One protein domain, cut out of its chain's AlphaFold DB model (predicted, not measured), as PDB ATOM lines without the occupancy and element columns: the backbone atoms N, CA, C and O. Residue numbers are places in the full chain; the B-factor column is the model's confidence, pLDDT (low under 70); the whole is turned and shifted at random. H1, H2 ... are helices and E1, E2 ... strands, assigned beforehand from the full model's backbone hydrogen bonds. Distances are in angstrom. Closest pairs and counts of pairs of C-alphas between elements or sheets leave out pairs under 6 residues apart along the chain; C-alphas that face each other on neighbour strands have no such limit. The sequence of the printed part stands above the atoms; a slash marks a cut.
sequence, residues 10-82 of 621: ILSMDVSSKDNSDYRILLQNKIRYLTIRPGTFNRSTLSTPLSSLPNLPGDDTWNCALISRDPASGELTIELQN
ATOM      1  N   ILE A  10     274.113 467.350 394.796       92.19
ATOM      2  CA  ILE A  10     275.439 466.906 394.328       92.19
ATOM      3  C   ILE A  10     276.519 467.811 394.934       92.19
ATOM      4  O   ILE A  10     276.493 469.025 394.746       92.19
ATOM      5  N   LEU A  11     277.484 467.214 395.637       91.50
ATOM      6  CA  LEU A  11     278.688 467.885 396.138       91.50
ATOM      7  C   LEU A  11     279.851 467.761 395.148       91.50
ATOM      8  O   LEU A  11     280.663 468.674 395.007       91.50
ATOM      9  N   SER A  12     279.971 466.611 394.482       92.50
ATOM     10  CA  SER A  12     280.991 466.337 393.465       92.50
ATOM     11  C   SER A  12     280.519 465.237 392.518       92.50
ATOM     12  O   SER A  12     279.703 464.401 392.901       92.50
ATOM     13  N   MET A  13     281.046 465.221 391.296       93.06
ATOM     14  CA  MET A  13     280.731 464.207 390.291       93.06
ATOM     15  C   MET A  13     281.939 463.907 389.399       93.06
ATOM     16  O   MET A  13     282.825 464.753 389.249       93.06
ATOM     17  N   ASP A  14     281.934 462.722 388.806       90.81
ATOM     18  CA  ASP A  14     282.763 462.313 387.678       90.81
ATOM     19  C   ASP A  14     281.862 461.558 386.687       90.81
ATOM     20  O   ASP A  14     281.102 460.678 387.090       90.81
ATOM     21  N   VAL A  15     281.849 461.955 385.414       89.31
ATOM     22  CA  VAL A  15     280.833 461.506 384.445       89.31
ATOM     23  C   VAL A  15     281.492 460.907 383.211       89.31
ATOM     24  O   VAL A  15     281.893 461.627 382.289       89.31
ATOM     25  N   SER A  16     281.528 459.574 383.154       83.06
ATOM     26  CA  SER A  16     281.902 458.835 381.949       83.06
ATOM     27  C   SER A  16     280.672 458.415 381.140       83.06
ATOM     28  O   SER A  16     279.623 458.060 381.669       83.06
ATOM     29  N   SER A  17     280.815 458.434 379.814       72.19
ATOM     30  CA  SER A  17     279.845 457.840 378.884       72.19
ATOM     31  C   SER A  17     280.266 456.451 378.387       72.19
ATOM     32  O   SER A  17     279.649 455.936 377.458       72.19
ATOM     33  N   LYS A  18     281.347 455.888 378.940       78.06
ATOM     34  CA  LYS A  18     281.875 454.550 378.624       78.06
ATOM     35  C   LYS A  18     281.979 453.676 379.871       78.06
ATOM     36  O   LYS A  18     281.660 452.496 379.818       78.06
ATOM     37  N   ASP A  19     282.383 454.294 380.972       90.06
ATOM     38  CA  ASP A  19     282.614 453.677 382.273       90.06
ATOM     39  C   ASP A  19     281.472 454.049 383.233       90.06
ATOM     40  O   ASP A  19     280.456 454.625 382.828       90.06
ATOM     41  N   ASN A  20     281.638 453.743 384.519       92.81
ATOM     42  CA  ASN A  20     280.731 454.244 385.546       92.81
ATOM     43  C   ASN A  20     280.772 455.784 385.618       92.81
ATOM     44  O   ASN A  20     281.778 456.419 385.302       92.81
ATOM     45  N   SER A  21     279.664 456.384 386.052       93.69
ATOM     46  CA  SER A  21     279.621 457.775 386.511       93.69
ATOM     47  C   SER A  21     279.415 457.796 388.019       93.69
ATOM     48  O   SER A  21     278.490 457.156 388.520       93.69
ATOM     49  N   ASP A  22     280.242 458.539 388.739       94.75
ATOM     50  CA  ASP A  22     280.291 458.542 390.196       94.75
ATOM     51  C   ASP A  22     279.918 459.911 390.768       94.75
ATOM     52  O   ASP A  22     280.265 460.964 390.233       94.75
ATOM     53  N   TYR A  23     279.194 459.907 391.884       95.38
ATOM     54  CA  TYR A  23     278.621 461.103 392.490       95.38
ATOM     55  C   TYR A  23     278.792 461.054 394.003       95.38
ATOM     56  O   TYR A  23     278.408 460.085 394.652       95.38
ATOM     57  N   ARG A  24     279.304 462.139 394.578       95.81
ATOM     58  CA  ARG A  24     279.293 462.396 396.020       95.81
ATOM     59  C   ARG A  24     278.151 463.363 396.296       95.81
ATOM     60  O   ARG A  24     278.166 464.492 395.802       95.81
ATOM     61  N   ILE A  25     277.150 462.920 397.046       94.81
ATOM     62  CA  ILE A  25     275.913 463.659 397.313       94.81
ATOM     63  C   ILE A  25     275.744 463.949 398.803       94.81
ATOM     64  O   ILE A  25     276.228 463.200 399.644       94.81
ATOM     65  N   LEU A  26     275.011 465.010 399.128       93.25
ATOM     66  CA  LEU A  26     274.469 465.281 400.454       93.25
ATOM     67  C   LEU A  26     272.993 464.866 400.465       93.25
ATOM     68  O   LEU A  26     272.200 465.427 399.714       93.25
ATOM     69  N   LEU A  27     272.624 463.908 401.311       91.69
ATOM     70  CA  LEU A  27     271.248 463.454 401.526       91.69
ATOM     71  C   LEU A  27     270.982 463.383 403.032       91.69
ATOM     72  O   LEU A  27     271.694 462.687 403.752       91.69
ATOM     73  N   GLN A  28     269.967 464.111 403.508       87.31
ATOM     74  CA  GLN A  28     269.622 464.217 404.936       87.31
ATOM     75  C   GLN A  28     270.817 464.560 405.852       87.31
ATOM     76  O   GLN A  28     271.046 463.917 406.873       87.31
ATOM     77  N   ASN A  29     271.606 465.573 405.477       86.88
ATOM     78  CA  ASN A  29     272.818 465.991 406.199       86.88
ATOM     79  C   ASN A  29     273.903 464.895 406.333       86.88
ATOM     80  O   ASN A  29     274.787 464.995 407.183       86.88
ATOM     81  N   LYS A  30     273.857 463.853 405.491       90.62
ATOM     82  CA  LYS A  30     274.897 462.824 405.375       90.62
ATOM     83  C   LYS A  30     275.433 462.757 403.958       90.62
ATOM     84  O   LYS A  30     274.687 462.896 402.989       90.62
ATOM     85  N   ILE A  31     276.733 462.547 403.851       94.56
ATOM     86  CA  ILE A  31     277.437 462.402 402.590       94.56
ATOM     87  C   ILE A  31     277.356 460.939 402.169       94.56
ATOM     88  O   ILE A  31     277.584 460.027 402.965       94.56
ATOM     89  N   ARG A  32     276.954 460.719 400.919       95.19
ATOM     90  CA  ARG A  32     276.752 459.392 400.336       95.19
ATOM     91  C   ARG A  32     277.301 459.353 398.921       95.19
ATOM     92  O   ARG A  32     277.450 460.387 398.268       95.19
ATOM     93  N   TYR A  33     277.575 458.148 398.457       96.38
ATOM     94  CA  TYR A  33     278.196 457.877 397.174       96.38
ATOM     95  C   TYR A  33     277.215 457.145 396.265       96.38
ATOM     96  O   TYR A  33     276.604 456.164 396.681       96.38
ATOM     97  N   LEU A  34     277.046 457.622 395.036       96.19
ATOM     98  CA  LEU A  34     276.282 456.936 393.998       96.19
ATOM     99  C   LEU A  34     277.226 456.563 392.860       96.19
ATOM    100  O   LEU A  34     277.968 457.423 392.391       96.19
ATOM    101  N   THR A  35     277.125 455.335 392.372       96.25
ATOM    102  CA  THR A  35     277.805 454.867 391.161       96.25
ATOM    103  C   THR A  35     276.729 454.466 390.162       96.25
ATOM    104  O   THR A  35     275.909 453.599 390.449       96.25
ATOM    105  N   ILE A  36     276.697 455.097 388.993       95.19
ATOM    106  CA  ILE A  36     275.755 454.801 387.912       95.19
ATOM    107  C   ILE A  36     276.501 454.017 386.830       95.19
ATOM    108  O   ILE A  36     277.451 454.534 386.242       95.19
ATOM    109  N   ARG A  37     276.069 452.783 386.545       94.31
ATOM    110  CA  ARG A  37     276.676 451.945 385.496       94.31
ATOM    111  C   ARG A  37     276.468 452.543 384.093       94.31
ATOM    112  O   ARG A  37     275.422 453.165 383.852       94.31
ATOM    113  N   PRO A  38     277.391 452.309 383.139       92.19
ATOM    114  CA  PRO A  38     277.199 452.700 381.744       92.19
ATOM    115  C   PRO A  38     275.903 452.102 381.168       92.19
ATOM    116  O   PRO A  38     275.444 451.044 381.589       92.19
ATOM    117  N   GLY A  39     275.271 452.815 380.233       88.62
ATOM    118  CA  GLY A  39     273.981 452.430 379.637       88.62
ATOM    119  C   GLY A  39     272.733 452.761 380.474       88.62
ATOM    120  O   GLY A  39     271.632 452.798 379.928       88.62
ATOM    121  N   THR A  40     272.870 453.086 381.765       91.19
ATOM    122  CA  THR A  40     271.721 453.387 382.649       91.19
ATOM    123  C   THR A  40     270.952 454.646 382.233       91.19
ATOM    124  O   THR A  40     269.714 454.682 382.264       91.19
ATOM    125  N   PHE A  41     271.695 455.676 381.828       89.62
ATOM    126  CA  PHE A  41     271.192 456.984 381.419       89.62
ATOM    127  C   PHE A  41     272.004 457.540 380.243       89.62
ATOM    128  O   PHE A  41     273.165 457.185 380.040       89.62
ATOM    129  N   ASN A  42     271.400 458.456 379.482       86.31
ATOM    130  CA  ASN A  42     272.117 459.221 378.462       86.31
ATOM    131  C   ASN A  42     273.023 460.295 379.105       86.31
ATOM    132  O   ASN A  42     272.827 460.690 380.256       86.31
ATOM    133  N   ARG A  43     273.989 460.820 378.337       81.12
ATOM    134  CA  ARG A  43     274.987 461.784 378.836       81.12
ATOM    135  C   ARG A  43     274.377 463.062 379.435       81.12
ATOM    136  O   ARG A  43     274.898 463.551 380.429       81.12
ATOM    137  N   SER A  44     273.275 463.573 378.881       84.50
ATOM    138  CA  SER A  44     272.571 464.751 379.419       84.50
ATOM    139  C   SER A  44     271.886 464.490 380.764       84.50
ATOM    140  O   SER A  44     271.860 465.369 381.621       84.50
ATOM    141  N   THR A  45     271.374 463.281 380.994       86.50
ATOM    142  CA  THR A  45     270.843 462.887 382.303       86.50
ATOM    143  C   THR A  45     271.972 462.644 383.305       86.50
ATOM    144  O   THR A  45     271.828 463.014 384.463       86.50
ATOM    145  N   LEU A  46     273.126 462.111 382.884       87.62
ATOM    146  CA  LEU A  46     274.282 461.907 383.770       87.62
ATOM    147  C   LEU A  46     274.879 463.218 384.323       87.62
ATOM    148  O   LEU A  46     275.473 463.197 385.399       87.62
ATOM    149  N   SER A  47     274.687 464.366 383.662       83.25
ATOM    150  CA  SER A  47     275.023 465.681 384.238       83.25
ATOM    151  C   SER A  47     274.041 466.177 385.310       83.25
ATOM    152  O   SER A  47     274.399 467.046 386.099       83.25
ATOM    153  N   THR A  48     272.820 465.640 385.384       85.75
ATOM    154  CA  THR A  48     271.805 466.018 386.387       85.75
ATOM    155  C   THR A  48     270.948 464.808 386.793       85.75
ATOM    156  O   THR A  48     269.730 464.816 386.584       85.75
ATOM    157  N   PRO A  49     271.538 463.732 387.346       85.31
ATOM    158  CA  PRO A  49     270.847 462.448 387.472       85.31
ATOM    159  C   PRO A  49     269.742 462.461 388.523       85.31
ATOM    160  O   PRO A  49     268.794 461.696 388.399       85.31
ATOM    161  N   LEU A  50     269.842 463.319 389.546       86.50
ATOM    162  CA  LEU A  50     268.991 463.270 390.742       86.50
ATOM    163  C   LEU A  50     267.486 463.347 390.446       86.50
ATOM    164  O   LEU A  50     266.708 462.715 391.148       86.50
ATOM    165  N   SER A  51     267.074 464.073 389.402       85.62
ATOM    166  CA  SER A  51     265.668 464.160 388.975       85.62
ATOM    167  C   SER A  51     265.150 462.895 388.282       85.62
ATOM    168  O   SER A  51     263.945 462.737 388.108       85.62
ATOM    169  N   SER A  52     266.058 462.013 387.859       86.44
ATOM    170  CA  SER A  52     265.788 460.742 387.177       86.44
ATOM    171  C   SER A  52     266.015 459.522 388.078       86.44
ATOM    172  O   SER A  52     265.819 458.393 387.630       86.44
ATOM    173  N   LEU A  53     266.434 459.730 389.333       86.69
ATOM    174  CA  LEU A  53     266.546 458.676 390.337       86.69
ATOM    175  C   LEU A  53     265.222 458.518 391.103       86.69
ATOM    176  O   LEU A  53     264.555 459.515 391.381       86.69
ATOM    177  N   PRO A  54     264.839 457.291 391.497       82.81
ATOM    178  CA  PRO A  54     263.778 457.091 392.477       82.81
ATOM    179  C   PRO A  54     264.222 457.596 393.862       82.81
ATOM    180  O   PRO A  54     265.405 457.835 394.113       82.81
ATOM    181  N   ASN A  55     263.267 457.726 394.786       85.94
ATOM    182  CA  ASN A  55     263.535 458.186 396.149       85.94
ATOM    183  C   ASN A  55     264.533 457.260 396.870       85.94
ATOM    184  O   ASN A  55     264.197 456.132 397.231       85.94
ATOM    185  N   LEU A  56     265.744 457.765 397.110       88.12
ATOM    186  CA  LEU A  56     266.777 457.078 397.882       88.12
ATOM    187  C   LEU A  56     266.423 457.104 399.384       88.12
ATOM    188  O   LEU A  56     266.060 458.172 399.887       88.12
ATOM    189  N   PRO A  57     266.537 455.983 400.126       88.44
ATOM    190  CA  PRO A  57     266.234 455.963 401.554       88.44
ATOM    191  C   PRO A  57     267.149 456.890 402.359       88.44
ATOM    192  O   PRO A  57     268.359 456.930 402.154       88.44
ATOM    193  N   GLY A  58     266.568 457.625 403.305       81.62
ATOM    194  CA  GLY A  58     267.303 458.553 404.164       81.62
ATOM    195  C   GLY A  58     267.989 457.920 405.376       81.62
ATOM    196  O   GLY A  58     268.760 458.594 406.051       81.62
ATOM    197  N   ASP A  59     267.718 456.649 405.667       86.31
ATOM    198  CA  ASP A  59     268.217 455.963 406.860       86.31
ATOM    199  C   ASP A  59     269.734 455.694 406.837       86.31
ATOM    200  O   ASP A  59     270.428 455.884 405.836       86.31
ATOM    201  N   ASP A  60     270.255 455.241 407.972       86.50
ATOM    202  CA  ASP A  60     271.688 455.057 408.212       86.50
ATOM    203  C   ASP A  60     272.233 453.693 407.758       86.50
ATOM    204  O   ASP A  60     273.390 453.369 408.028       86.50
ATOM    205  N   THR A  61     271.424 452.875 407.075       91.75
ATOM    206  CA  THR A  61     271.821 451.505 406.719       91.75
ATOM    207  C   THR A  61     272.816 451.435 405.564       91.75
ATOM    208  O   THR A  61     273.451 450.396 405.400       91.75
ATOM    209  N   TRP A  62     273.013 452.519 404.806       94.75
ATOM    210  CA  TRP A  62     273.854 452.557 403.607       94.75
ATOM    211  C   TRP A  62     274.667 453.853 403.481       94.75
ATOM    212  O   TRP A  62     274.278 454.907 403.982       94.75
ATOM    213  N   ASN A  63     275.778 453.797 402.748       94.81
ATOM    214  CA  ASN A  63     276.567 454.974 402.360       94.81
ATOM    215  C   ASN A  63     276.974 454.979 400.876       94.81
ATOM    216  O   ASN A  63     277.351 456.033 400.363       94.81
ATOM    217  N   CYS A  64     276.845 453.843 400.188       96.75
ATOM    218  CA  CYS A  64     277.040 453.696 398.751       96.75
ATOM    219  C   CYS A  64     275.765 453.144 398.102       96.75
ATOM    220  O   CYS A  64     275.108 452.279 398.681       96.75
ATOM    221  N   ALA A  65     275.436 453.598 396.897       96.38
ATOM    222  CA  ALA A  65     274.386 453.015 396.070       96.38
ATOM    223  C   ALA A  65     274.914 452.768 394.654       96.38
ATOM    224  O   ALA A  65     275.400 453.693 394.002       96.38
ATOM    225  N   LEU A  66     274.795 451.535 394.175       96.19
ATOM    226  CA  LEU A  66     275.063 451.182 392.786       96.19
ATOM    227  C   LEU A  66     273.741 451.200 392.017       96.19
ATOM    228  O   LEU A  66     272.765 450.583 392.438       96.19
ATOM    229  N   ILE A  67     273.707 451.938 390.915       95.38
ATOM    230  CA  ILE A  67     272.508 452.209 390.127       95.38
ATOM    231  C   ILE A  67     272.751 451.694 388.712       95.38
ATOM    232  O   ILE A  67     273.708 452.097 388.046       95.38
ATOM    233  N   SER A  68     271.879 450.811 388.242       94.62
ATOM    234  CA  SER A  68     271.937 450.261 386.888       94.62
ATOM    235  C   SER A  68     270.566 450.240 386.231       94.62
ATOM    236  O   SER A  68     269.542 450.368 386.894       94.62
ATOM    237  N   ARG A  69     270.539 450.089 384.907       92.00
ATOM    238  CA  ARG A  69     269.328 449.712 384.178       92.00
ATOM    239  C   ARG A  69     269.447 448.251 383.772       92.00
ATOM    240  O   ARG A  69     270.460 447.878 383.188       92.00
ATOM    241  N   ASP A  70     268.444 447.445 384.093       88.38
ATOM    242  CA  ASP A  70     268.380 446.058 383.631       88.38
ATOM    243  C   ASP A  70     268.231 446.033 382.094       88.38
ATOM    244  O   ASP A  70     267.286 446.639 381.579       88.38
ATOM    245  N   PRO A  71     269.122 445.354 381.344       83.75
ATOM    246  CA  PRO A  71     269.004 445.237 379.893       83.75
ATOM    247  C   PRO A  71     267.726 444.530 379.417       83.75
ATOM    248  O   PRO A  71     267.302 444.776 378.290       83.75
ATOM    249  N   ALA A  72     267.126 443.655 380.234       87.06
ATOM    250  CA  ALA A  72     265.967 442.854 379.836       87.06
ATOM    251  C   ALA A  72     264.629 443.589 380.030       87.06
ATOM    252  O   ALA A  72     263.821 443.651 379.104       87.06
ATOM    253  N   SER A  73     264.384 444.154 381.216       88.56
ATOM    254  CA  SER A  73     263.155 444.907 381.525       88.56
ATOM    255  C   SER A  73     263.238 446.401 381.193       88.56
ATOM    256  O   SER A  73     262.211 447.058 381.026       88.56
ATOM    257  N   GLY A  74     264.447 446.965 381.121       85.69
ATOM    258  CA  GLY A  74     264.662 448.407 381.040       85.69
ATOM    259  C   GLY A  74     264.402 449.160 382.352       85.69
ATOM    260  O   GLY A  74     264.500 450.392 382.353       85.69
ATOM    261  N   GLU A  75     264.089 448.475 383.459       90.12
ATOM    262  CA  GLU A  75     263.853 449.096 384.768       90.12
ATOM    263  C   GLU A  75     265.155 449.514 385.468       90.12
ATOM    264  O   GLU A  75     266.243 449.017 385.171       90.12
ATOM    265  N   LEU A  76     265.048 450.470 386.398       92.94
ATOM    266  CA  LEU A  76     266.172 450.917 387.221       92.94
ATOM    267  C   LEU A  76     266.328 450.018 388.451       92.94
ATOM    268  O   LEU A  76     265.415 449.901 389.267       92.94
ATOM    269  N   THR A  77     267.518 449.454 388.613       93.00
ATOM    270  CA  THR A  77     267.943 448.679 389.778       93.00
ATOM    271  C   THR A  77     268.833 449.536 390.675       93.00
ATOM    272  O   THR A  77     269.679 450.290 390.189       93.00
ATOM    273  N   ILE A  78     268.634 449.438 391.994       93.31
ATOM    274  CA  ILE A  78     269.460 450.117 392.999       93.31
ATOM    275  C   ILE A  78     269.892 449.114 394.062       93.31
ATOM    276  O   ILE A  78     269.065 448.554 394.777       93.31
ATOM    277  N   GLU A  79     271.201 448.939 394.191       94.56
ATOM    278  CA  GLU A  79     271.837 448.130 395.224       94.56
ATOM    279  C   GLU A  79     272.432 449.067 396.283       94.56
ATOM    280  O   GLU A  79     273.415 449.770 396.032       94.56
ATOM    281  N   LEU A  80     271.828 449.101 397.472       96.00
ATOM    282  CA  LEU A  80     272.320 449.890 398.605       96.00
ATOM    283  C   LEU A  80     273.359 449.091 399.396       96.00
ATOM    284  O   LEU A  80     273.155 447.916 399.697       96.00
ATOM    285  N   GLN A  81     274.469 449.733 399.751       96.31
ATOM    286  CA  GLN A  81     275.590 449.106 400.447       96.31
ATOM    287  C   GLN A  81     276.127 450.010 401.563       96.31
ATOM    288  O   GLN A  81     276.149 451.238 401.447       96.31
ATOM    289  N   ASN A  82     276.621 449.391 402.635       95.50
ATOM    290  CA  ASN A  82     277.369 450.065 403.693       95.50
ATOM    291  C   ASN A  82     278.828 449.614 403.630       95.50
ATOM    292  O   ASN A  82     279.159 448.494 404.020       95.50
TER     293      ASN A  82
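Overview. This is residues 10 to 82 of the 621 residues of the protein "HIT finger domain protein" of Aspergillus niger (UniProt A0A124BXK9). A twisted, curled wall of five strands makes the body, and the stretch between E3 and E4, with the two short helices H1 and H2, loops over one side of it and leaves the other side bare. E1, E2 and E3 form one half of the wall, and the hairpin of E4 and E5 forms the other. The printed part has 73 residues, with two named helices and five named strands in the chain order E1 E2 E3 H1 H2 E4 E5. The sheet is mixed, in the order E1, E2, E3, E4, E5, and the class is mostly strand. The whole is compact, with a radius of gyration of the C-alphas of 11.7 A, and spans 32 by 24 by 19 A.

Along the chain. E1, residues 10 to 15, begins at C-alpha 10 (275.439, 466.906, 394.328) and is 12.5 A long. E2, residues 21 to 27, is 18.1 A long, and E3, residues 30 to 36, is 19.2 A. H1 is residues 43 to 46, 5.0 A, and H2 is residues 49 to 52, 5.3 A, beginning at C-alpha 49 (270.847, 462.448, 387.472). E4, residues 64 to 69, is 17.0 A long. E5, residues 76 to 81, is 16.3 A long and ends at C-alpha 81 (275.590, 449.106, 400.447).

Arrangement. E1, E2 and E3 are a meander, each strand the antiparallel neighbour of the one before. E1 and E2 form a hairpin at 172 degrees, with N 14 and O 22 within hydrogen-bond range at 2.8 A. E2 and E3 form a hairpin at 155 degrees, with N 23 and O 34 at 2.8 A. E3 and E4 are parallel at 29 degrees, with N 65 and O 33 at 2.8 A. With H1 and H2 between them they make a strand-helix-strand unit, two parallel neighbour strands joined through helices, and its crossover is left-handed. E4 and E5 form a hairpin at 161 degrees, with N 79 and O 66 at 2.9 A. E1 and E5 are the edge strands, and they are apart. H1 is on the sheet but only grazes it, with its residues 43 to 46; the closest C-alphas of E1 and H1, those of Val 15 and Leu 46, are 6.6 A apart. H2 is on the sheet and also only grazes it, with its residues 49 to 52. H1 and H2 are close but not clearly touching, their closest C-alphas, those of Thr 45 and Ser 52, being 7.3 A apart. Both helices are too short for a pair of O i and N i+4; in each, the one O i to N i+3 pair is within range.

Size, cuts and confidence. The C-alphas of Asn 29 and Ala 72, the two farthest apart, are 35.7 A from each other. The printed part has no cut. The link from H2 to E4, 11 residues, is long. The mean pLDDT of the printed part is 90.2, and no printed residue is under 70.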